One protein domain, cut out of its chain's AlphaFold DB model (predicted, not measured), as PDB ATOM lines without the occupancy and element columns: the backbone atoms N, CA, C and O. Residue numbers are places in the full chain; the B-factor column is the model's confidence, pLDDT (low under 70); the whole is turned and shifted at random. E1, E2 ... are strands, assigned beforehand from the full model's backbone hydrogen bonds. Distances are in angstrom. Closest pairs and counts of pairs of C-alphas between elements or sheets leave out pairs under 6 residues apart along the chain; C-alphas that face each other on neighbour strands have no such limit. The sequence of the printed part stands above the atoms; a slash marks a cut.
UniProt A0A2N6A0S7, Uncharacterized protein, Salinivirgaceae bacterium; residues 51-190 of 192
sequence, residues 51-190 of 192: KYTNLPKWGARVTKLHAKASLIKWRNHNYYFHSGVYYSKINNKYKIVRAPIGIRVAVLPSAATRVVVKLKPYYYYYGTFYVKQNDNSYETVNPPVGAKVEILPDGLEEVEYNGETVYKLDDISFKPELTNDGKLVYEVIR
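Overview. This is residues 51 to 190 of the 192 residues of an uncharacterized protein of Salinivirgaceae bacterium (UniProt A0A2N6A0S7). Three small, strongly twisted sheets of four strands each stand at the corners of a triangle, E1 to E4, E5 to E8 and E9 to E12, one after the other along the chain. In each, the strands fold back and forth as a meander, each the antiparallel neighbour of the one before, and a short stretch ahead of the first strand pairs with the last. The printed part has 140 residues, with twelve named strands and no named helix; the class is all strand, though the strands hold 66 residues, under half. The whole is compact, with a radius of gyration of the C-alphas of 15.3 A and spans of 44 by 36 by 27 A.

Arrangement. One sheet runs E9, residues 157 to 161, E10, 164 to 169, E11, 172 to 178, and E12, 184 to 189. Its neighbours are antiparallel hairpins at 141, 135 and 143 degrees, with N 161 and O 164 at 2.8 A, N 174 and O 167 at 2.8 A, and N 175 and O 187 at 2.8 A, within hydrogen-bond range. Residues 148 to 149 pair antiparallel with residues 186 to 187 of E12. A second sheet runs E5, residues 113 to 117, E6, 120 to 125, E7, 128 to 132, and E8, 138 to 141. Its hairpins stand at 144, 136 and 130 degrees, with N 115 and O 122 at 2.8 A, N 130 and O 123 at 2.7 A, and N 131 and O 139 at 2.9 A. Residues 104 to 105 pair antiparallel with 138 to 139 of E8. The third runs E1, residues 70 to 74, E2, 77 to 82, E3, 85 to 90, and E4, 93 to 97. Its hairpins stand at 147, 139 and 136 degrees, with N 72 and O 79 at 2.8 A, N 80 and O 87 at 2.8 A, and N 90 and O 93 at 2.8 A. Residues 61 to 62 pair antiparallel with 94 to 95 of E4. Strands of different sheets are apart, E3 and E6 only just, at 8.5 A.

Along the chain. E11, the longest strand, measures 19.4 A between its first and last C-alphas, E6 16.8 A, E2 16.7 A, E10 16.3 A, E3 16.0 A and E12 15.5 A. E1 begins at C-alpha 70, (-34.590, 4.936, -37.469); E5 begins at C-alpha 113, (-25.452, 19.771, -51.401); E12 ends at C-alpha 189, (-8.134, 13.773, -51.993).

Size, cuts and confidence. The two C-alphas farthest apart, those of Asn 92 and Asn 180, are 47.7 A apart. The printed part has no cut. The links E4 to E5 and E8 to E9 are long, 15 residues each; the other links are tight. The mean pLDDT of the printed part is 93.3, and no printed residue is under 70.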
ATOM      1  N   LYS A  51     -24.862  25.747 -40.795       77.44
ATOM      2  CA  LYS A  51     -25.731  24.600 -41.131       77.44
ATOM      3  C   LYS A  51     -25.494  23.366 -40.243       77.44
ATOM      4  O   LYS A  51     -26.420  22.578 -40.095       77.44
ATOM      5  N   TYR A  52     -24.302  23.196 -39.665       86.19
ATOM      6  CA  TYR A  52     -23.925  22.027 -38.857       86.19
ATOM      7  C   TYR A  52     -23.716  22.343 -37.367       86.19
ATOM      8  O   TYR A  52     -23.388  21.440 -36.605       86.19
ATOM      9  N   THR A  53     -23.971  23.576 -36.915       80.56
ATOM     10  CA  THR A  53     -23.727  23.988 -35.515       80.56
ATOM     11  C   THR A  53     -24.540  23.206 -34.487       80.56
ATOM     12  O   THR A  53     -24.091  23.044 -33.358       80.56
ATOM     13  N   ASN A  54     -25.720  22.715 -34.871       85.00
ATOM     14  CA  ASN A  54     -26.611  21.952 -33.991       85.00
ATOM     15  C   ASN A  54     -26.464  20.432 -34.169       85.00
ATOM     16  O   ASN A  54     -27.283  19.671 -33.654       85.00
ATOM     17  N   LEU A  55     -25.464  19.981 -34.933       87.81
ATOM     18  CA  LEU A  55     -25.196  18.564 -35.157       87.81
ATOM     19  C   LEU A  55     -24.077  18.074 -34.226       87.81
ATOM     20  O   LEU A  55     -23.155  18.829 -33.910       87.81
ATOM     21  N   PRO A  56     -24.147  16.817 -33.760       89.94
ATOM     22  CA  PRO A  56     -23.159  16.276 -32.835       89.94
ATOM     23  C   PRO A  56     -21.805  16.118 -33.519       89.94
ATOM     24  O   PRO A  56     -21.749  15.499 -34.572       89.94
ATOM     25  N   LYS A  57     -20.722  16.593 -32.888       91.50
ATOM     26  CA  LYS A  57     -19.349  16.449 -33.404       91.50
ATOM     27  C   LYS A  57     -19.069  15.028 -33.907       91.50
ATOM     28  O   LYS A  57     -19.488  14.047 -33.282       91.50
ATOM     29  N   TRP A  58     -18.307  14.926 -34.991       90.88
ATOM     30  CA  TRP A  58     -17.877  13.651 -35.541       90.88
ATOM     31  C   TRP A  58     -17.188  12.792 -34.477       90.88
ATOM     32  O   TRP A  58     -16.462  13.295 -33.619       90.88
ATOM     33  N   GLY A  59     -17.481  11.491 -34.482       89.69
ATOM     34  CA  GLY A  59     -16.933  10.538 -33.516       89.69
ATOM     35  C   GLY A  59     -17.419  10.693 -32.068       89.69
ATOM     36  O   GLY A  59     -17.057   9.856 -31.232       89.69
ATOM     37  N   ALA A  60     -18.247  11.697 -31.747       91.75
ATOM     38  CA  ALA A  60     -18.788  11.866 -30.403       91.75
ATOM     39  C   ALA A  60     -19.652  10.664 -29.986       91.75
ATOM     40  O   ALA A  60     -20.160   9.897 -30.809       91.75
ATOM     41  N   ARG A  61     -19.813  10.491 -28.672       94.38
ATOM     42  CA  ARG A  61     -20.674   9.461 -28.087       94.38
ATOM     43  C   ARG A  61     -21.872  10.117 -27.418       94.38
ATOM     44  O   ARG A  61     -21.700  11.015 -26.601       94.38
ATOM     45  N   VAL A  62     -23.065   9.627 -27.726       93.56
ATOM     46  CA  VAL A  62     -24.325  10.043 -27.109       93.56
ATOM     47  C   VAL A  62     -24.945   8.869 -26.359       93.56
ATOM     48  O   VAL A  62     -24.828   7.713 -26.765       93.56
ATOM     49  N   THR A  63     -25.580   9.145 -25.226       93.44
ATOM     50  CA  THR A  63     -26.236   8.119 -24.396       93.44
ATOM     51  C   THR A  63     -27.650   7.808 -24.872       93.44
ATOM     52  O   THR A  63     -28.126   6.692 -24.690       93.44
ATOM     53  N   LYS A  64     -28.309   8.774 -25.516       93.56
ATOM     54  CA  LYS A  64     -29.680   8.659 -26.011       93.56
ATOM     55  C   LYS A  64     -29.762   9.172 -27.444       93.56
ATOM     56  O   LYS A  64     -29.202  10.217 -27.764       93.56
ATOM     57  N   LEU A  65     -30.464   8.429 -28.292       93.06
ATOM     58  CA  LEU A  65     -30.812   8.875 -29.637       93.06
ATOM     59  C   LEU A  65     -32.070   9.739 -29.609       93.06
ATOM     60  O   LEU A  65     -32.900   9.641 -28.702       93.06
ATOM     61  N   HIS A  66     -32.232  10.559 -30.641       92.62
ATOM     62  CA  HIS A  66     -33.492  11.251 -30.858       92.62
ATOM     63  C   HIS A  66     -34.635  10.241 -31.052       92.62
ATOM     64  O   HIS A  66     -34.441   9.195 -31.668       92.62
ATOM     65  N   ALA A  67     -35.839  10.564 -30.569       92.31
ATOM     66  CA  ALA A  67     -36.987   9.653 -30.603       92.31
ATOM     67  C   ALA A  67     -37.391   9.223 -32.027       92.31
ATOM     68  O   ALA A  67     -37.941   8.145 -32.213       92.31
ATOM     69  N   LYS A  68     -37.084  10.052 -33.036       92.69
ATOM     70  CA  LYS A  68     -37.340   9.772 -34.461       92.69
ATOM     71  C   LYS A  68     -36.178   9.058 -35.168       92.69
ATOM     72  O   LYS A  68     -36.159   8.997 -36.395       92.69
ATOM     73  N   ALA A  69     -35.164   8.594 -34.435       93.62
ATOM     74  CA  ALA A  69     -34.063   7.850 -35.034       93.62
ATOM     75  C   ALA A  69     -34.562   6.500 -35.567       93.62
ATOM     76  O   ALA A  69     -35.244   5.757 -34.867       93.62
ATOM     77  N   SER A  70     -34.202   6.182 -36.806       93.94
ATOM     78  CA  SER A  70     -34.590   4.936 -37.469       93.94
ATOM     79  C   SER A  70     -33.499   3.882 -37.310       93.94
ATOM     80  O   SER A  70     -32.325   4.189 -37.519       93.94
ATOM     81  N   LEU A  71     -33.869   2.645 -36.961       94.75
ATOM     82  CA  LEU A  71     -32.961   1.495 -36.994       94.75
ATOM     83  C   LEU A  71     -32.783   1.035 -38.444       94.75
ATOM     84  O   LEU A  71     -33.751   0.680 -39.109       94.75
ATOM     85  N   ILE A  72     -31.539   0.989 -38.903       94.25
ATOM     86  CA  ILE A  72     -31.143   0.446 -40.197       94.25
ATOM     87  C   ILE A  72     -30.322  -0.813 -39.942       94.25
ATOM     88  O   ILE A  72     -29.222  -0.757 -39.388       94.25
ATOM     89  N   LYS A  73     -30.857  -1.958 -40.359       94.50
ATOM     90  CA  LYS A  73     -30.105  -3.213 -40.395       94.50
ATOM     91  C   LYS A  73     -29.322  -3.249 -41.699       94.50
ATOM     92  O   LYS A  73     -29.920  -3.209 -42.771       94.50
ATOM     93  N   TRP A  74     -27.998  -3.293 -41.613       93.62
ATOM     94  CA  TRP A  74     -27.138  -3.363 -42.787       93.62
ATOM     95  C   TRP A  74     -26.076  -4.429 -42.576       93.62
ATOM     96  O   TRP A  74     -25.232  -4.316 -41.683       93.62
ATOM     97  N   ARG A  75     -26.127  -5.476 -43.406       90.62
ATOM     98  CA  ARG A  75     -25.352  -6.707 -43.190       90.62
ATOM     99  C   ARG A  75     -25.613  -7.236 -41.768       90.62
ATOM    100  O   ARG A  75     -26.757  -7.229 -41.324       90.62
ATOM    101  N   ASN A  76     -24.572  -7.652 -41.047       91.38
ATOM    102  CA  ASN A  76     -24.673  -8.160 -39.675       91.38
ATOM    103  C   ASN A  76     -24.545  -7.060 -38.596       91.38
ATOM    104  O   ASN A  76     -24.194  -7.349 -37.453       91.38
ATOM    105  N   HIS A  77     -24.783  -5.791 -38.952       91.81
ATOM    106  CA  HIS A  77     -24.652  -4.653 -38.042       91.81
ATOM    107  C   HIS A  77     -25.917  -3.791 -38.005       91.81
ATOM    108  O   HIS A  77     -26.604  -3.578 -39.007       91.81
ATOM    109  N   ASN A  78     -26.189  -3.252 -36.818       94.19
ATOM    110  CA  ASN A  78     -27.259  -2.295 -36.583       94.19
ATOM    111  C   ASN A  78     -26.694  -0.876 -36.593       94.19
ATOM    112  O   ASN A  78     -25.803  -0.544 -35.806       94.19
ATOM    113  N   TYR A  79     -27.272  -0.038 -37.440       95.69
ATOM    114  CA  TYR A  79     -27.017   1.391 -37.490       95.69
ATOM    115  C   TYR A  79     -28.287   2.141 -37.139       95.69
ATOM    116  O   TYR A  79     -29.395   1.637 -37.289       95.69
ATOM    117  N   TYR A  80     -28.131   3.366 -36.673       95.75
ATOM    118  CA  TYR A  80     -29.246   4.248 -36.388       95.75
ATOM    119  C   TYR A  80     -29.058   5.513 -37.198       95.75
ATOM    120  O   TYR A  80     -27.944   6.017 -37.307       95.75
ATOM    121  N   PHE A  81     -30.136   6.018 -37.775       94.69
ATOM    122  CA  PHE A  81     -30.102   7.181 -38.643       94.69
ATOM    123  C   PHE A  81     -31.051   8.250 -38.129       94.69
ATOM    124  O   PHE A  81     -32.219   7.976 -37.845       94.69
ATOM    125  N   HIS A  82     -30.554   9.478 -38.018       93.06
ATOM    126  CA  HIS A  82     -31.380  10.625 -37.675       93.06
ATOM    127  C   HIS A  82     -30.814  11.908 -38.281       93.06
ATOM    128  O   HIS A  82     -29.642  12.223 -38.079       93.06
ATOM    129  N   SER A  83     -31.656  12.658 -38.999       88.50
ATOM    130  CA  SER A  83     -31.311  13.957 -39.597       88.50
ATOM    131  C   SER A  83     -30.011  13.946 -40.417       88.50
ATOM    132  O   SER A  83     -29.243  14.898 -40.366       88.50
ATOM    133  N   GLY A  84     -29.750  12.868 -41.166       89.50
ATOM    134  CA  GLY A  84     -28.551  12.749 -42.005       89.50
ATOM    135  C   GLY A  84     -27.288  12.266 -41.288       89.50
ATOM    136  O   GLY A  84     -26.256  12.136 -41.938       89.50
ATOM    137  N   VAL A  85     -27.361  11.990 -39.983       94.50
ATOM    138  CA  VAL A  85     -26.246  11.483 -39.170       94.50
ATOM    139  C   VAL A  85     -26.459  10.001 -38.867       94.50
ATOM    140  O   VAL A  85     -27.574   9.588 -38.533       94.50
ATOM    141  N   TYR A  86     -25.385   9.215 -38.964       95.88
ATOM    142  CA  TYR A  86     -25.385   7.783 -38.673       95.88
ATOM    143  C   TYR A  86     -24.726   7.509 -37.333       95.88
ATOM    144  O   TYR A  86     -23.723   8.120 -36.964       95.88
ATOM    145  N   TYR A  87     -25.295   6.550 -36.617       96.31
ATOM    146  CA  TYR A  87     -24.832   6.136 -35.311       96.31
ATOM    147  C   TYR A  87     -24.670   4.621 -35.274       96.31
ATOM    148  O   TYR A  87     -25.483   3.884 -35.830       96.31
ATOM    149  N   SER A  88     -23.656   4.153 -34.558       95.56
ATOM    150  CA  SER A  88     -23.480   2.741 -34.219       95.56
ATOM    151  C   SER A  88     -23.521   2.564 -32.706       95.56
ATOM    152  O   SER A  88     -23.026   3.416 -31.963       95.56
ATOM    153  N   LYS A  89     -24.135   1.476 -32.231       94.38
ATOM    154  CA  LYS A  89     -24.226   1.181 -30.796       94.38
ATOM    155  C   LYS A  89     -22.945   0.489 -30.326       94.38
ATOM    156  O   LYS A  89     -22.596  -0.570 -30.831       94.38
ATOM    157  N   ILE A  90     -22.274   1.072 -29.335       92.00
ATOM    158  CA  ILE A  90     -21.035   0.568 -28.726       92.00
ATOM    159  C   ILE A  90     -21.145   0.740 -27.207       92.00
ATOM    160  O   ILE A  90     -21.345   1.858 -26.733       92.00
ATOM    161  N   ASN A  91     -21.011  -0.346 -26.436       90.31
ATOM    162  CA  ASN A  91     -21.044  -0.345 -24.961       90.31
ATOM    163  C   ASN A  91     -22.225   0.455 -24.375       90.31
ATOM    164  O   ASN A  91     -22.039   1.367 -23.572       90.31
ATOM    165  N   ASN A  92     -23.447   0.158 -24.837       90.81
ATOM    166  CA  ASN A  92     -24.692   0.843 -24.445       90.81
ATOM    167  C   ASN A  92     -24.761   2.356 -24.734       90.81
ATOM    168  O   ASN A  92     -25.708   3.016 -24.317       90.81
ATOM    169  N   LYS A  93     -23.813   2.904 -25.497       95.56
ATOM    170  CA  LYS A  93     -23.842   4.269 -26.034       95.56
ATOM    171  C   LYS A  93     -23.912   4.223 -27.558       95.56
ATOM    172  O   LYS A  93     -23.723   3.174 -28.169       95.56
ATOM    173  N   TYR A  94     -24.157   5.366 -28.175       95.81
ATOM    174  CA  TYR A  94     -24.196   5.522 -29.622       95.81
ATOM    175  C   TYR A  94     -23.052   6.424 -30.060       95.81
ATOM    176  O   TYR A  94     -22.936   7.550 -29.585       95.81
ATOM    177  N   LYS A  95     -22.190   5.932 -30.945       95.25
ATOM    178  CA  LYS A  95     -21.101   6.710 -31.536       95.25
ATOM    179  C   LYS A  95     -21.544   7.223 -32.902       95.25
ATOM    180  O   LYS A  95     -22.103   6.440 -33.667       95.25
ATOM    181  N   ILE A  96     -21.277   8.491 -33.206       94.69
ATOM    182  CA  ILE A  96     -21.429   9.032 -34.561       94.69
ATOM    183  C   ILE A  96     -20.380   8.362 -35.450       94.69
ATOM    184  O   ILE A  96     -19.197   8.339 -35.102       94.69
ATOM    185  N   VAL A  97     -20.815   7.791 -36.568       93.25
ATOM    186  CA  VAL A  97     -19.965   7.035 -37.493       93.25
ATOM    187  C   VAL A  97     -20.241   7.437 -38.932       93.25
ATOM    188  O   VAL A  97     -21.318   7.947 -39.253       93.25
ATOM    189  N   ARG A  98     -19.292   7.125 -39.815       91.38
ATOM    190  CA  ARG A  98     -19.526   7.147 -41.254       91.38
ATOM    191  C   ARG A  98     -20.700   6.253 -41.629       91.38
ATOM    192  O   ARG A  98     -20.861   5.155 -41.090       91.38
ATOM    193  N   ALA A  99     -21.504   6.725 -42.580       93.44
ATOM    194  CA  ALA A  99     -22.548   5.909 -43.164       93.44
ATOM    195  C   ALA A  99     -21.931   4.674 -43.846       93.44
ATOM    196  O   ALA A  99     -21.045   4.823 -44.694       93.44
ATOM    197  N   PRO A 100     -22.387   3.462 -43.508       93.12
ATOM    198  CA  PRO A 100     -22.018   2.262 -44.242       93.12
ATOM    199  C   PRO A 100     -22.386   2.390 -45.710       93.12
ATOM    200  O   PRO A 100     -23.510   2.758 -46.024       93.12
ATOM    201  N   ILE A 101     -21.456   2.033 -46.589       95.69
ATOM    202  CA  ILE A 101     -21.657   2.071 -48.040       95.69
ATOM    203  C   ILE A 101     -22.796   1.120 -48.434       95.69
ATOM    204  O   ILE A 101     -22.811  -0.036 -47.998       95.69
ATOM    205  N   GLY A 102     -23.702   1.603 -49.287       96.06
ATOM    206  CA  GLY A 102     -24.834   0.864 -49.849       96.06
ATOM    207  C   GLY A 102     -26.163   1.034 -49.103       96.06
ATOM    208  O   GLY A 102     -27.198   0.600 -49.603       96.06
ATOM    209  N   ILE A 103     -26.188   1.698 -47.941       95.38
ATOM    210  CA  ILE A 103     -27.455   2.050 -47.281       95.38
ATOM    211  C   ILE A 103     -28.254   3.010 -48.160       95.38
ATOM    212  O   ILE A 103     -27.707   4.014 -48.627       95.38
ATOM    213  N   ARG A 104     -29.557   2.735 -48.299       95.00
ATOM    214  CA  ARG A 104     -30.533   3.600 -48.967       95.00
ATOM    215  C   ARG A 104     -31.375   4.385 -47.970       95.00
ATOM    216  O   ARG A 104     -31.854   3.836 -46.981       95.00
ATOM    217  N   VAL A 105     -31.594   5.661 -48.268       94.06
ATOM    218  CA  VAL A 105     -32.516   6.545 -47.545       94.06
ATOM    219  C   VAL A 105     -33.474   7.210 -48.525       94.06
ATOM    220  O   VAL A 105     -33.086   7.578 -49.630       94.06
ATOM    221  N   ALA A 106     -34.735   7.379 -48.131       93.50
ATOM    222  CA  ALA A 106     -35.747   7.961 -49.013       93.50
ATOM    223  C   ALA A 106     -35.532   9.467 -49.247       93.50
ATOM    224  O   ALA A 106     -35.769   9.972 -50.338       93.50
ATOM    225  N   VAL A 107     -35.081  10.192 -48.219       92.94
ATOM    226  CA  VAL A 107     -34.977  11.655 -48.243       92.94
ATOM    227  C   VAL A 107     -33.677  12.097 -47.578       92.94
ATOM    228  O   VAL A 107     -33.356  11.664 -46.470       92.94
ATOM    229  N   LEU A 108     -32.942  12.984 -48.250       94.06
ATOM    230  CA  LEU A 108     -31.796  13.675 -47.666       94.06
ATOM    231  C   LEU A 108     -32.245  14.940 -46.919       94.06
ATOM    232  O   LEU A 108     -33.234  15.564 -47.307       94.06
ATOM    233  N   PRO A 109     -31.513  15.373 -45.879       92.81
ATOM    234  CA  PRO A 109     -31.769  16.661 -45.247       92.81
ATOM    235  C   PRO A 109     -31.701  17.814 -46.255       92.81
ATOM    236  O   PRO A 109     -30.874  17.801 -47.164       92.81
ATOM    237  N   SER A 110     -32.504  18.862 -46.049       90.81
ATOM    238  CA  SER A 110     -32.585  20.028 -46.952       90.81
ATOM    239  C   SER A 110     -31.261  20.778 -47.139       90.81
ATOM    240  O   SER A 110     -31.078  21.491 -48.120       90.81
ATOM    241  N   ALA A 111     -30.325  20.617 -46.205       91.12
ATOM    242  CA  ALA A 111     -28.988  21.190 -46.278       91.12
ATOM    243  C   ALA A 111     -27.971  20.313 -47.040       91.12
ATOM    244  O   ALA A 111     -26.798  20.682 -47.089       91.12
ATOM    245  N   ALA A 112     -28.384  19.176 -47.612       94.56
ATOM    246  CA  ALA A 112     -27.546  18.383 -48.507       94.56
ATOM    247  C   ALA A 112     -27.197  19.176 -49.770       94.56
ATOM    248  O   ALA A 112     -28.034  19.880 -50.334       94.56
ATOM    249  N   THR A 113     -25.951  19.060 -50.220       95.69
ATOM    250  CA  THR A 113     -25.452  19.771 -51.401       95.69
ATOM    251  C   THR A 113     -25.223  18.799 -52.545       95.69
ATOM    252  O   THR A 113     -24.724  17.693 -52.349       95.69
ATOM    253  N   ARG A 114     -25.579  19.207 -53.766       97.00
ATOM    254  CA  ARG A 114     -25.236  18.455 -54.976       97.00
ATOM    255  C   ARG A 114     -23.797  18.779 -55.373       97.00
ATOM    256  O   ARG A 114     -23.437  19.947 -55.460       97.00
ATOM    257  N   VAL A 115     -23.006  17.750 -55.647       97.12
ATOM    258  CA  VAL A 115     -21.611  17.843 -56.093       97.12
ATOM    259  C   VAL A 115     -21.486  17.074 -57.401       97.12
ATOM    260  O   VAL A 115     -22.070  16.005 -57.542       97.12
ATOM    261  N   VAL A 116     -20.755  17.599 -58.381       97.31
ATOM    262  CA  VAL A 116     -20.527  16.904 -59.656       97.31
ATOM    263  C   VAL A 116     -19.058  16.538 -59.755       97.31
ATOM    264  O   VAL A 116     -18.200  17.404 -59.628       97.31
ATOM    265  N   VAL A 117     -18.776  15.261 -60.003       97.38
ATOM    266  CA  VAL A 117     -17.415  14.754 -60.212       97.38
ATOM    267  C   VAL A 117     -17.404  13.966 -61.510       97.38
ATOM    268  O   VAL A 117     -18.168  13.012 -61.648       97.38
ATOM    269  N   LYS A 118     -16.558  14.365 -62.470       95.44
ATOM    270  CA  LYS A 118     -16.441  13.717 -63.792       95.44
ATOM    271  C   LYS A 118     -17.811  13.480 -64.455       95.44
ATOM    272  O   LYS A 118     -18.150  12.356 -64.805       95.44
ATOM    273  N   LEU A 119     -18.624  14.539 -64.552       95.00
ATOM    274  CA  LEU A 119     -19.994  14.533 -65.104       95.00
ATOM    275  C   LEU A 119     -21.032  13.695 -64.330       95.00
ATOM    276  O   LEU A 119     -22.213  13.727 -64.672       95.00
ATOM    277  N   LYS A 120     -20.648  13.001 -63.253       97.31
ATOM    278  CA  LYS A 120     -21.573  12.223 -62.426       97.31
ATOM    279  C   LYS A 120     -22.055  13.042 -61.221       97.31
ATOM    280  O   LYS A 120     -21.223  13.588 -60.489       97.31
ATOM    281  N   PRO A 121     -23.378  13.144 -60.992       97.69
ATOM    282  CA  PRO A 121     -23.913  13.811 -59.817       97.69
ATOM    283  C   PRO A 121     -23.792  12.938 -58.570       97.69
ATOM    284  O   PRO A 121     -24.152  11.761 -58.564       97.69
ATOM    285  N   TYR A 122     -23.364  13.576 -57.495       98.44
ATOM    286  CA  TYR A 122     -23.350  13.072 -56.135       98.44
ATOM    287  C   TYR A 122     -24.085  14.061 -55.233       98.44
ATOM    288  O   TYR A 122     -24.283  15.230 -55.574       98.44
ATOM    289  N   TYR A 123     -24.470  13.592 -54.058       98.06
ATOM    290  CA  TYR A 123     -25.041  14.414 -53.003       98.06
ATOM    291  C   TYR A 123     -24.191  14.246 -51.761       98.06
ATOM    292  O   TYR A 123     -23.729  13.148 -51.469       98.06
ATOM    293  N   TYR A 124     -23.977  15.327 -51.034       97.44
ATOM    294  CA  TYR A 124     -23.135  15.337 -49.856       97.44
ATOM    295  C   TYR A 124     -23.907  15.878 -48.659       97.44
ATOM    296  O   TYR A 124     -24.585  16.906 -48.743       97.44
ATOM    297  N   TYR A 125     -23.787  15.185 -47.530       96.00
ATOM    298  CA  TYR A 125     -24.270  15.665 -46.248       96.00
ATOM    299  C   TYR A 125     -23.453  15.072 -45.101       96.00
ATOM    300  O   TYR A 125     -23.351  13.854 -44.977       96.00
ATOM    301  N   TYR A 126     -22.919  15.941 -44.242       94.00
ATOM    302  CA  TYR A 126     -22.296  15.601 -42.961       94.00
ATOM    303  C   TYR A 126     -21.238  14.489 -43.065       94.00
ATOM    304  O   TYR A 126     -21.326  13.465 -42.395       94.00
ATOM    305  N   GLY A 127     -20.271  14.651 -43.973       93.31
ATOM    306  CA  GLY A 127     -19.215  13.658 -44.214       93.31
ATOM    307  C   GLY A 127     -19.646  12.433 -45.033       93.31
ATOM    308  O   GLY A 127     -18.821  11.571 -45.317       93.31
ATOM    309  N   THR A 128     -20.914  12.341 -45.445       96.19
ATOM    310  CA  THR A 128     -21.443  11.214 -46.227       96.19
ATOM    311  C   THR A 128     -21.763  11.631 -47.659       96.19
ATOM    312  O   THR A 128     -22.387  12.667 -47.886       96.19
ATOM    313  N   PHE A 129     -21.380  10.787 -48.619       97.62
ATOM    314  CA  PHE A 129     -21.707  10.944 -50.032       97.62
ATOM    315  C   PHE A 129     -22.789   9.960 -50.459       97.62
ATOM    316  O   PHE A 129     -22.821   8.821 -49.994       97.62
ATOM    317  N   TYR A 130     -23.646  10.402 -51.374       98.19
ATOM    318  CA  TYR A 130     -24.762   9.636 -51.902       98.19
ATOM    319  C   TYR A 130     -24.865   9.759 -53.418       98.19
ATOM    320  O   TYR A 130     -24.460  10.765 -54.006       98.19
ATOM    321  N   VAL A 131     -25.500   8.773 -54.038       98.31
ATOM    322  CA  VAL A 131     -26.007   8.840 -55.411       98.31
ATOM    323  C   VAL A 131     -27.517   8.647 -55.398       98.31
ATOM    324  O   VAL A 131     -28.046   7.881 -54.593       98.31
ATOM    325  N   LYS A 132     -28.218   9.364 -56.277       98.12
ATOM    326  CA  LYS A 132     -29.659   9.184 -56.450       98.12
ATOM    327  C   LYS A 132     -29.917   7.922 -57.273       98.12
ATOM    328  O   LYS A 132     -29.246   7.704 -58.278       98.12
ATOM    329  N   GLN A 133     -30.878   7.121 -56.834       98.06
ATOM    330  CA  GLN A 133     -31.306   5.877 -57.465       98.06
ATOM    331  C   GLN A 133     -32.586   6.084 -58.288       98.06
ATOM    332  O   GLN A 133     -33.272   7.104 -58.160       98.06
ATOM    333  N   ASN A 134     -32.920   5.102 -59.130       96.88
ATOM    334  CA  ASN A 134     -34.089   5.154 -60.020       96.88
ATOM    335  C   ASN A 134     -35.423   5.210 -59.257       96.88
ATOM    336  O   ASN A 134     -36.377   5.820 -59.725       96.88
ATOM    337  N   ASP A 135     -35.474   4.625 -58.060       96.44
ATOM    338  CA  ASP A 135     -36.629   4.641 -57.153       96.44
ATOM    339  C   ASP A 135     -36.741   5.947 -56.336       96.44
ATOM    340  O   ASP A 135     -37.481   6.015 -55.358       96.44
ATOM    341  N   ASN A 136     -36.001   6.993 -56.725       95.44
ATOM    342  CA  ASN A 136     -35.854   8.268 -56.018       95.44
ATOM    343  C   ASN A 136     -35.216   8.187 -54.621       95.44
ATOM    344  O   ASN A 136     -35.140   9.217 -53.947       95.44
ATOM    345  N   SER A 137     -34.701   7.028 -54.206       97.12
ATOM    346  CA  SER A 137     -33.898   6.919 -52.989       97.12
ATOM    347  C   SER A 137     -32.470   7.435 -53.199       97.12
ATOM    348  O   SER A 137     -32.022   7.706 -54.318       97.12
ATOM    349  N   TYR A 138     -31.738   7.586 -52.099       97.50
ATOM    350  CA  TYR A 138     -30.339   7.990 -52.083       97.50
ATOM    351  C   TYR A 138     -29.509   6.896 -51.438       97.50
ATOM    352  O   TYR A 138     -29.735   6.537 -50.284       97.50
ATOM    353  N   GLU A 139     -28.532   6.387 -52.175       97.69
ATOM    354  CA  GLU A 139     -27.644   5.330 -51.715       97.69
ATOM    355  C   GLU A 139     -26.291   5.909 -51.322       97.69
ATOM    356  O   GLU A 139     -25.694   6.672 -52.078       97.69
ATOM    357  N   THR A 140     -25.818   5.550 -50.138       97.69
ATOM    358  CA  THR A 140     -24.502   5.930 -49.610       97.69
ATOM    359  C   THR A 140     -23.373   5.297 -50.423       97.69
ATOM    360  O   THR A 140     -23.392   4.105 -50.726       97.69
ATOM    361  N   VAL A 141     -22.354   6.084 -50.760       97.88
ATOM    362  CA  VAL A 141     -21.235   5.655 -51.612       97.88
ATOM    363  C   VAL A 141     -19.881   5.999 -51.002       97.88
ATOM    364  O   VAL A 141     -19.776   6.724 -50.009       97.88
ATOM    365  N   ASN A 142     -18.820   5.478 -51.616       96.94
ATOM    366  CA  ASN A 142     -17.478   5.970 -51.341       96.94
ATOM    367  C   ASN A 142     -17.347   7.456 -51.709       96.94
ATOM    368  O   ASN A 142     -17.956   7.887 -52.693       96.94
ATOM    369  N   PRO A 143     -16.547   8.229 -50.953       96.12
ATOM    370  CA  PRO A 143     -16.246   9.611 -51.274       96.12
ATOM    371  C   PRO A 143     -15.597   9.663 -52.654       96.12
ATOM    372  O   PRO A 143     -14.555   9.037 -52.866       96.12
ATOM    373  N   PRO A 144     -16.202  10.361 -53.620       97.56
ATOM    374  CA  PRO A 144     -15.602  10.491 -54.931       97.56
ATOM    375  C   PRO A 144     -14.405  11.440 -54.832       97.56
ATOM    376  O   PRO A 144     -14.561  12.611 -54.495       97.56
ATOM    377  N   VAL A 145     -13.207  10.935 -55.132       97.25
ATOM    378  CA  VAL A 145     -11.989  11.758 -55.213       97.25
ATOM    379  C   VAL A 145     -12.205  12.887 -56.224       97.25
ATOM    380  O   VAL A 145     -12.711  12.652 -57.325       97.25
ATOM    381  N   GLY A 146     -11.848  14.108 -55.833       96.62
ATOM    382  CA  GLY A 146     -12.109  15.340 -56.577       96.62
ATOM    383  C   GLY A 146     -13.462  15.995 -56.273       96.62
ATOM    384  O   GLY A 146     -13.786  17.029 -56.857       96.62
ATOM    385  N   ALA A 147     -14.291  15.433 -55.382       97.75
ATOM    386  CA  ALA A 147     -15.478  16.149 -54.916       97.75
ATOM    387  C   ALA A 147     -15.088  17.380 -54.110       97.75
ATOM    388  O   ALA A 147     -14.389  17.265 -53.110       97.75
ATOM    389  N   LYS A 148     -15.638  18.533 -54.492       96.50
ATOM    390  CA  LYS A 148     -15.499  19.787 -53.752       96.50
ATOM    391  C   LYS A 148     -16.760  20.036 -52.932       96.50
ATOM    392  O   LYS A 148     -17.858  20.128 -53.483       96.50
ATOM    393  N   VAL A 149     -16.608  20.120 -51.615       95.19
ATOM    394  CA  VAL A 149     -17.696  20.389 -50.664       95.19
ATOM    395  C   VAL A 149     -17.422  21.679 -49.907       95.19
ATOM    396  O   VAL A 149     -16.283  22.025 -49.634       95.19
ATOM    397  N   GLU A 150     -18.467  22.411 -49.547       91.69
ATOM    398  CA  GLU A 150     -18.315  23.706 -48.863       91.69
ATOM    399  C   GLU A 150     -18.258  23.568 -47.340       91.69
ATOM    400  O   GLU A 150     -17.832  24.475 -46.630       91.69
ATOM    401  N   ILE A 151     -18.763  22.447 -46.825       90.19
ATOM    402  CA  ILE A 151     -19.114  22.292 -45.419       90.19
ATOM    403  C   ILE A 151     -18.584  20.954 -44.932       90.19
ATOM    404  O   ILE A 151     -18.998  19.901 -45.413       90.19
ATOM    405  N   LEU A 152     -17.721  20.981 -43.926       92.06
ATOM    406  CA  LEU A 152     -17.300  19.786 -43.202       92.06
ATOM    407  C   LEU A 152     -18.017  19.739 -41.842       92.06
ATOM    408  O   LEU A 152     -18.399  20.797 -41.333       92.06
ATOM    409  N   PRO A 153     -18.279  18.546 -41.277       91.81
ATOM    410  CA  PRO A 153     -18.771  18.430 -39.903       91.81
ATOM    411  C   PRO A 153     -17.760  19.009 -38.900       91.81
ATOM    412  O   PRO A 153     -16.659  19.388 -39.266       91.81
ATOM    413  N   ASP A 154     -18.121  19.090 -37.624       88.81
ATOM    414  CA  ASP A 154     -17.151  19.410 -36.571       88.81
ATOM    415  C   ASP A 154     -16.414  18.134 -36.138       88.81
ATOM    416  O   ASP A 154     -16.980  17.045 -36.205       88.81
ATOM    417  N   GLY A 155     -15.210  18.263 -35.572       86.25
ATOM    418  CA  GLY A 155     -14.489  17.133 -34.965       86.25
ATOM    419  C   GLY A 155     -13.642  16.317 -35.941       86.25
ATOM    420  O   GLY A 155     -13.357  15.156 -35.656       86.25
ATOM    421  N   LEU A 156     -13.260  16.912 -37.074       89.94
ATOM    422  CA  LEU A 156     -12.224  16.362 -37.944       89.94
ATOM    423  C   LEU A 156     -10.854  16.495 -37.286       89.94
ATOM    424  O   LEU A 156     -10.616  17.398 -36.483       89.94
ATOM    425  N   GLU A 157      -9.960  15.602 -37.676       90.69
ATOM    426  CA  GLU A 157      -8.549  15.676 -37.335       90.69
ATOM    427  C   GLU A 157      -7.827  16.565 -38.354       90.69
ATOM    428  O   GLU A 157      -7.999  16.395 -39.559       90.69
ATOM    429  N   GLU A 158      -7.035  17.526 -37.886       90.19
ATOM    430  CA  GLU A 158      -6.135  18.301 -38.742       90.19
ATOM    431  C   GLU A 158      -4.786  17.593 -38.802       90.19
ATOM    432  O   GLU A 158      -4.147  17.384 -37.772       90.19
ATOM    433  N   VAL A 159      -4.352  17.233 -40.006       90.31
ATOM    434  CA  VAL A 159      -3.052  16.605 -40.249       90.31
ATOM    435  C   VAL A 159      -2.267  17.396 -41.282       90.31
ATOM    436  O   VAL A 159      -2.836  18.078 -42.133       90.31
ATOM    437  N   GLU A 160      -0.946  17.293 -41.225       89.19
ATOM    438  CA  GLU A 160      -0.071  17.805 -42.273       89.19
ATOM    439  C   GLU A 160       0.267  16.669 -43.243       89.19
ATOM    440  O   GLU A 160       0.704  15.597 -42.831       89.19
ATOM    441  N   TYR A 161       0.033  16.893 -44.534       86.94
ATOM    442  CA  TYR A 161       0.323  15.946 -45.605       86.94
ATOM    443  C   TYR A 161       1.019  16.697 -46.739       86.94
ATOM    444  O   TYR A 161       0.470  17.658 -47.276       86.94
ATOM    445  N   ASN A 162       2.243  16.291 -47.084       87.94
ATOM    446  CA  ASN A 162       3.085  16.961 -48.087       87.94
ATOM    447  C   ASN A 162       3.274  18.477 -47.848       87.94
ATOM    448  O   ASN A 162       3.319  19.259 -48.795       87.94
ATOM    449  N   GLY A 163       3.367  18.904 -46.582       84.94
ATOM    450  CA  GLY A 163       3.513  20.319 -46.210       84.94
ATOM    451  C   GLY A 163       2.223  21.148 -46.313       84.94
ATOM    452  O   GLY A 163       2.260  22.372 -46.163       84.94
ATOM    453  N   GLU A 164       1.082  20.505 -46.579       86.50
ATOM    454  CA  GLU A 164      -0.243  21.125 -46.633       86.50
ATOM    455  C   GLU A 164      -1.133  20.616 -45.487       86.50
ATOM    456  O   GLU A 164      -1.074  19.451 -45.099       86.50
ATOM    457  N   THR A 165      -1.999  21.478 -44.946       88.62
ATOM    458  CA  THR A 165      -3.012  21.062 -43.962       88.62
ATOM    459  C   THR A 165      -4.151  20.315 -44.653       88.62
ATOM    460  O   THR A 165      -4.803  20.854 -45.549       88.62
ATOM    461  N   VAL A 166      -4.435  19.103 -44.186       92.81
ATOM    462  CA  VAL A 166      -5.526  18.235 -44.633       92.81
ATOM    463  C   VAL A 166      -6.430  17.926 -43.443       92.81
ATOM    464  O   VAL A 166      -5.963  17.682 -42.335       92.81
ATOM    465  N   TYR A 167      -7.741  17.922 -43.667       93.50
ATOM    466  CA  TYR A 167      -8.727  17.557 -42.653       93.50
ATOM    467  C   TYR A 167      -9.173  16.114 -42.870       93.50
ATOM    468  O   TYR A 167      -9.663  15.772 -43.949       93.50
ATOM    469  N   LYS A 168      -9.026  15.263 -41.856       92.81
ATOM    470  CA  LYS A 168      -9.405  13.851 -41.906       92.81
ATOM    471  C   LYS A 168     -10.701  13.589 -41.158       92.81
ATOM    472  O   LYS A 168     -10.919  14.051 -40.038       92.81
ATOM    473  N   LEU A 169     -11.557  12.807 -41.801       92.12
ATOM    474  CA  LEU A 169     -12.782  12.265 -41.241       92.12
ATOM    475  C   LEU A 169     -12.788  10.770 -41.522       92.12
ATOM    476  O   LEU A 169     -13.040  10.358 -42.650       92.12
ATOM    477  N   ASP A 170     -12.481   9.975 -40.500       90.31
ATOM    478  CA  ASP A 170     -12.214   8.542 -40.639       90.31
ATOM    479  C   ASP A 170     -11.188   8.276 -41.771       90.31
ATOM    480  O   ASP A 170     -10.021   8.644 -41.648       90.31
ATOM    481  N   ASP A 171     -11.611   7.672 -42.882       90.00
ATOM    482  CA  ASP A 171     -10.788   7.350 -44.054       90.00
ATOM    483  C   ASP A 171     -10.858   8.402 -45.182       90.00
ATOM    484  O   ASP A 171     -10.268   8.221 -46.245       90.00
ATOM    485  N   ILE A 172     -11.569   9.512 -44.969       94.19
ATOM    486  CA  ILE A 172     -11.733  10.588 -45.952       94.19
ATOM    487  C   ILE A 172     -10.756  11.720 -45.649       94.19
ATOM    488  O   ILE A 172     -10.703  12.212 -44.523       94.19
ATOM    489  N   SER A 173     -10.024  12.173 -46.667       95.62
ATOM    490  CA  SER A 173      -9.119  13.320 -46.573       95.62
ATOM    491  C   SER A 173      -9.644  14.494 -47.389       95.62
ATOM    492  O   SER A 173      -9.976  14.342 -48.565       95.62
ATOM    493  N   PHE A 174      -9.707  15.665 -46.762       95.50
ATOM    494  CA  PHE A 174     -10.216  16.899 -47.341       95.50
ATOM    495  C   PHE A 174      -9.123  17.965 -47.383       95.50
ATOM    496  O   PHE A 174      -8.612  18.383 -46.344       95.50
ATOM    497  N   LYS A 175      -8.799  18.446 -48.579       93.88
ATOM    498  CA  LYS A 175      -7.838  19.525 -48.799       93.88
ATOM    499  C   LYS A 175      -8.572  20.855 -49.016       93.88
ATOM    500  O   LYS A 175      -9.458  20.906 -49.867       93.88
ATOM    501  N   PRO A 176      -8.248  21.927 -48.275       92.88
ATOM    502  CA  PRO A 176      -8.842  23.240 -48.502       92.88
ATOM    503  C   PRO A 176      -8.356  23.850 -49.828       92.88
ATOM    504  O   PRO A 176      -7.164  23.843 -50.126       92.88
ATOM    505  N   GLU A 177      -9.272  24.435 -50.592       90.25
ATOM    506  CA  GLU A 177      -9.003  25.099 -51.869       90.25
ATOM    507  C   GLU A 177      -9.885  26.348 -52.010       90.25
ATOM    508  O   GLU A 177     -11.026  26.375 -51.546       90.25
ATOM    509  N   LEU A 178      -9.369  27.396 -52.653       90.38
ATOM    510  CA  LEU A 178     -10.170  28.557 -53.034       90.38
ATOM    511  C   LEU A 178     -10.644  28.385 -54.476       90.38
ATOM    512  O   LEU A 178      -9.834  28.148 -55.370       90.38
ATOM    513  N   THR A 179     -11.945  28.531 -54.715       89.25
ATOM    514  CA  THR A 179     -12.468  28.639 -56.080       89.25
ATOM    515  C   THR A 179     -12.000  29.941 -56.732       89.25
ATOM    516  O   THR A 179     -11.549  30.863 -56.050       89.25
ATOM    517  N   ASN A 180     -12.170  30.053 -58.053       88.81
ATOM    518  CA  ASN A 180     -11.864  31.277 -58.805       88.81
ATOM    519  C   ASN A 180     -12.564  32.522 -58.227       88.81
ATOM    520  O   ASN A 180     -12.010  33.615 -58.266       88.81
ATOM    521  N   ASP A 181     -13.740  32.336 -57.623       89.56
ATOM    522  CA  ASP A 181     -14.537  33.395 -56.993       89.56
ATOM    523  C   ASP A 181     -14.114  33.692 -55.538       89.56
ATOM    524  O   ASP A 181     -14.794  34.420 -54.816       89.56
ATOM    525  N   GLY A 182     -13.017  33.093 -55.061       86.69
ATOM    526  CA  GLY A 182     -12.494  33.272 -53.705       86.69
ATOM    527  C   GLY A 182     -13.252  32.506 -52.616       86.69
ATOM    528  O   GLY A 182     -13.041  32.757 -51.428       86.69
ATOM    529  N   LYS A 183     -14.131  31.565 -52.982       88.94
ATOM    530  CA  LYS A 183     -14.883  30.754 -52.016       88.94
ATOM    531  C   LYS A 183     -14.039  29.580 -51.526       88.94
ATOM    532  O   LYS A 183     -13.510  28.824 -52.334       88.94
ATOM    533  N   LEU A 184     -13.964  29.389 -50.208       90.25
ATOM    534  CA  LEU A 184     -13.327  28.211 -49.615       90.25
ATOM    535  C   LEU A 184     -14.196  26.966 -49.827       90.25
ATOM    536  O   LEU A 184     -15.353  26.919 -49.404       90.25
ATOM    537  N   VAL A 185     -13.608  25.955 -50.454       94.06
ATOM    538  CA  VAL A 185     -14.147  24.605 -50.602       94.06
ATOM    539  C   VAL A 185     -13.120  23.591 -50.115       94.06
ATOM    540  O   VAL A 185     -11.954  23.911 -49.904       94.06
ATOM    541  N   TYR A 186     -13.564  22.362 -49.919       95.00
ATOM    542  CA  TYR A 186     -12.741  21.254 -49.478       95.00
ATOM    543  C   TYR A 186     -12.832  20.140 -50.511       95.00
ATOM    544  O   TYR A 186     -13.912  19.589 -50.740       95.00
ATOM    545  N   GLU A 187     -11.714  19.835 -51.153       96.31
ATOM    546  CA  GLU A 187     -11.605  18.776 -52.144       96.31
ATOM    547  C   GLU A 187     -11.286  17.439 -51.471       96.31
ATOM    548  O   GLU A 187     -10.373  17.343 -50.651       96.31
ATOM    549  N   VAL A 188     -12.029  16.392 -51.823       97.38
ATOM    550  CA  VAL A 188     -11.711  15.018 -51.427       97.38
ATOM    551  C   VAL A 188     -10.461  14.565 -52.174       97.38
ATOM    552  O   VAL A 188     -10.484  14.437 -53.397       97.38
ATOM    553  N   ILE A 189      -9.401  14.253 -51.438       96.44
ATOM    554  CA  ILE A 189      -8.134  13.773 -51.993       96.44
ATOM    555  C   ILE A 189      -7.831  12.351 -51.531       96.44
ATOM    556  O   ILE A 189      -8.353  11.874 -50.521       96.44
ATOM    557  N   ARG A 190      -6.954  11.676 -52.272       93.75
ATOM    558  CA  ARG A 190      -6.323  10.442 -51.813       93.75
ATOM    559  C   ARG A 190      -5.057  10.807 -51.044       93.75
ATOM    560  O   ARG A 190      -4.222  11.544 -51.562       93.75
TER     561      ARG A 190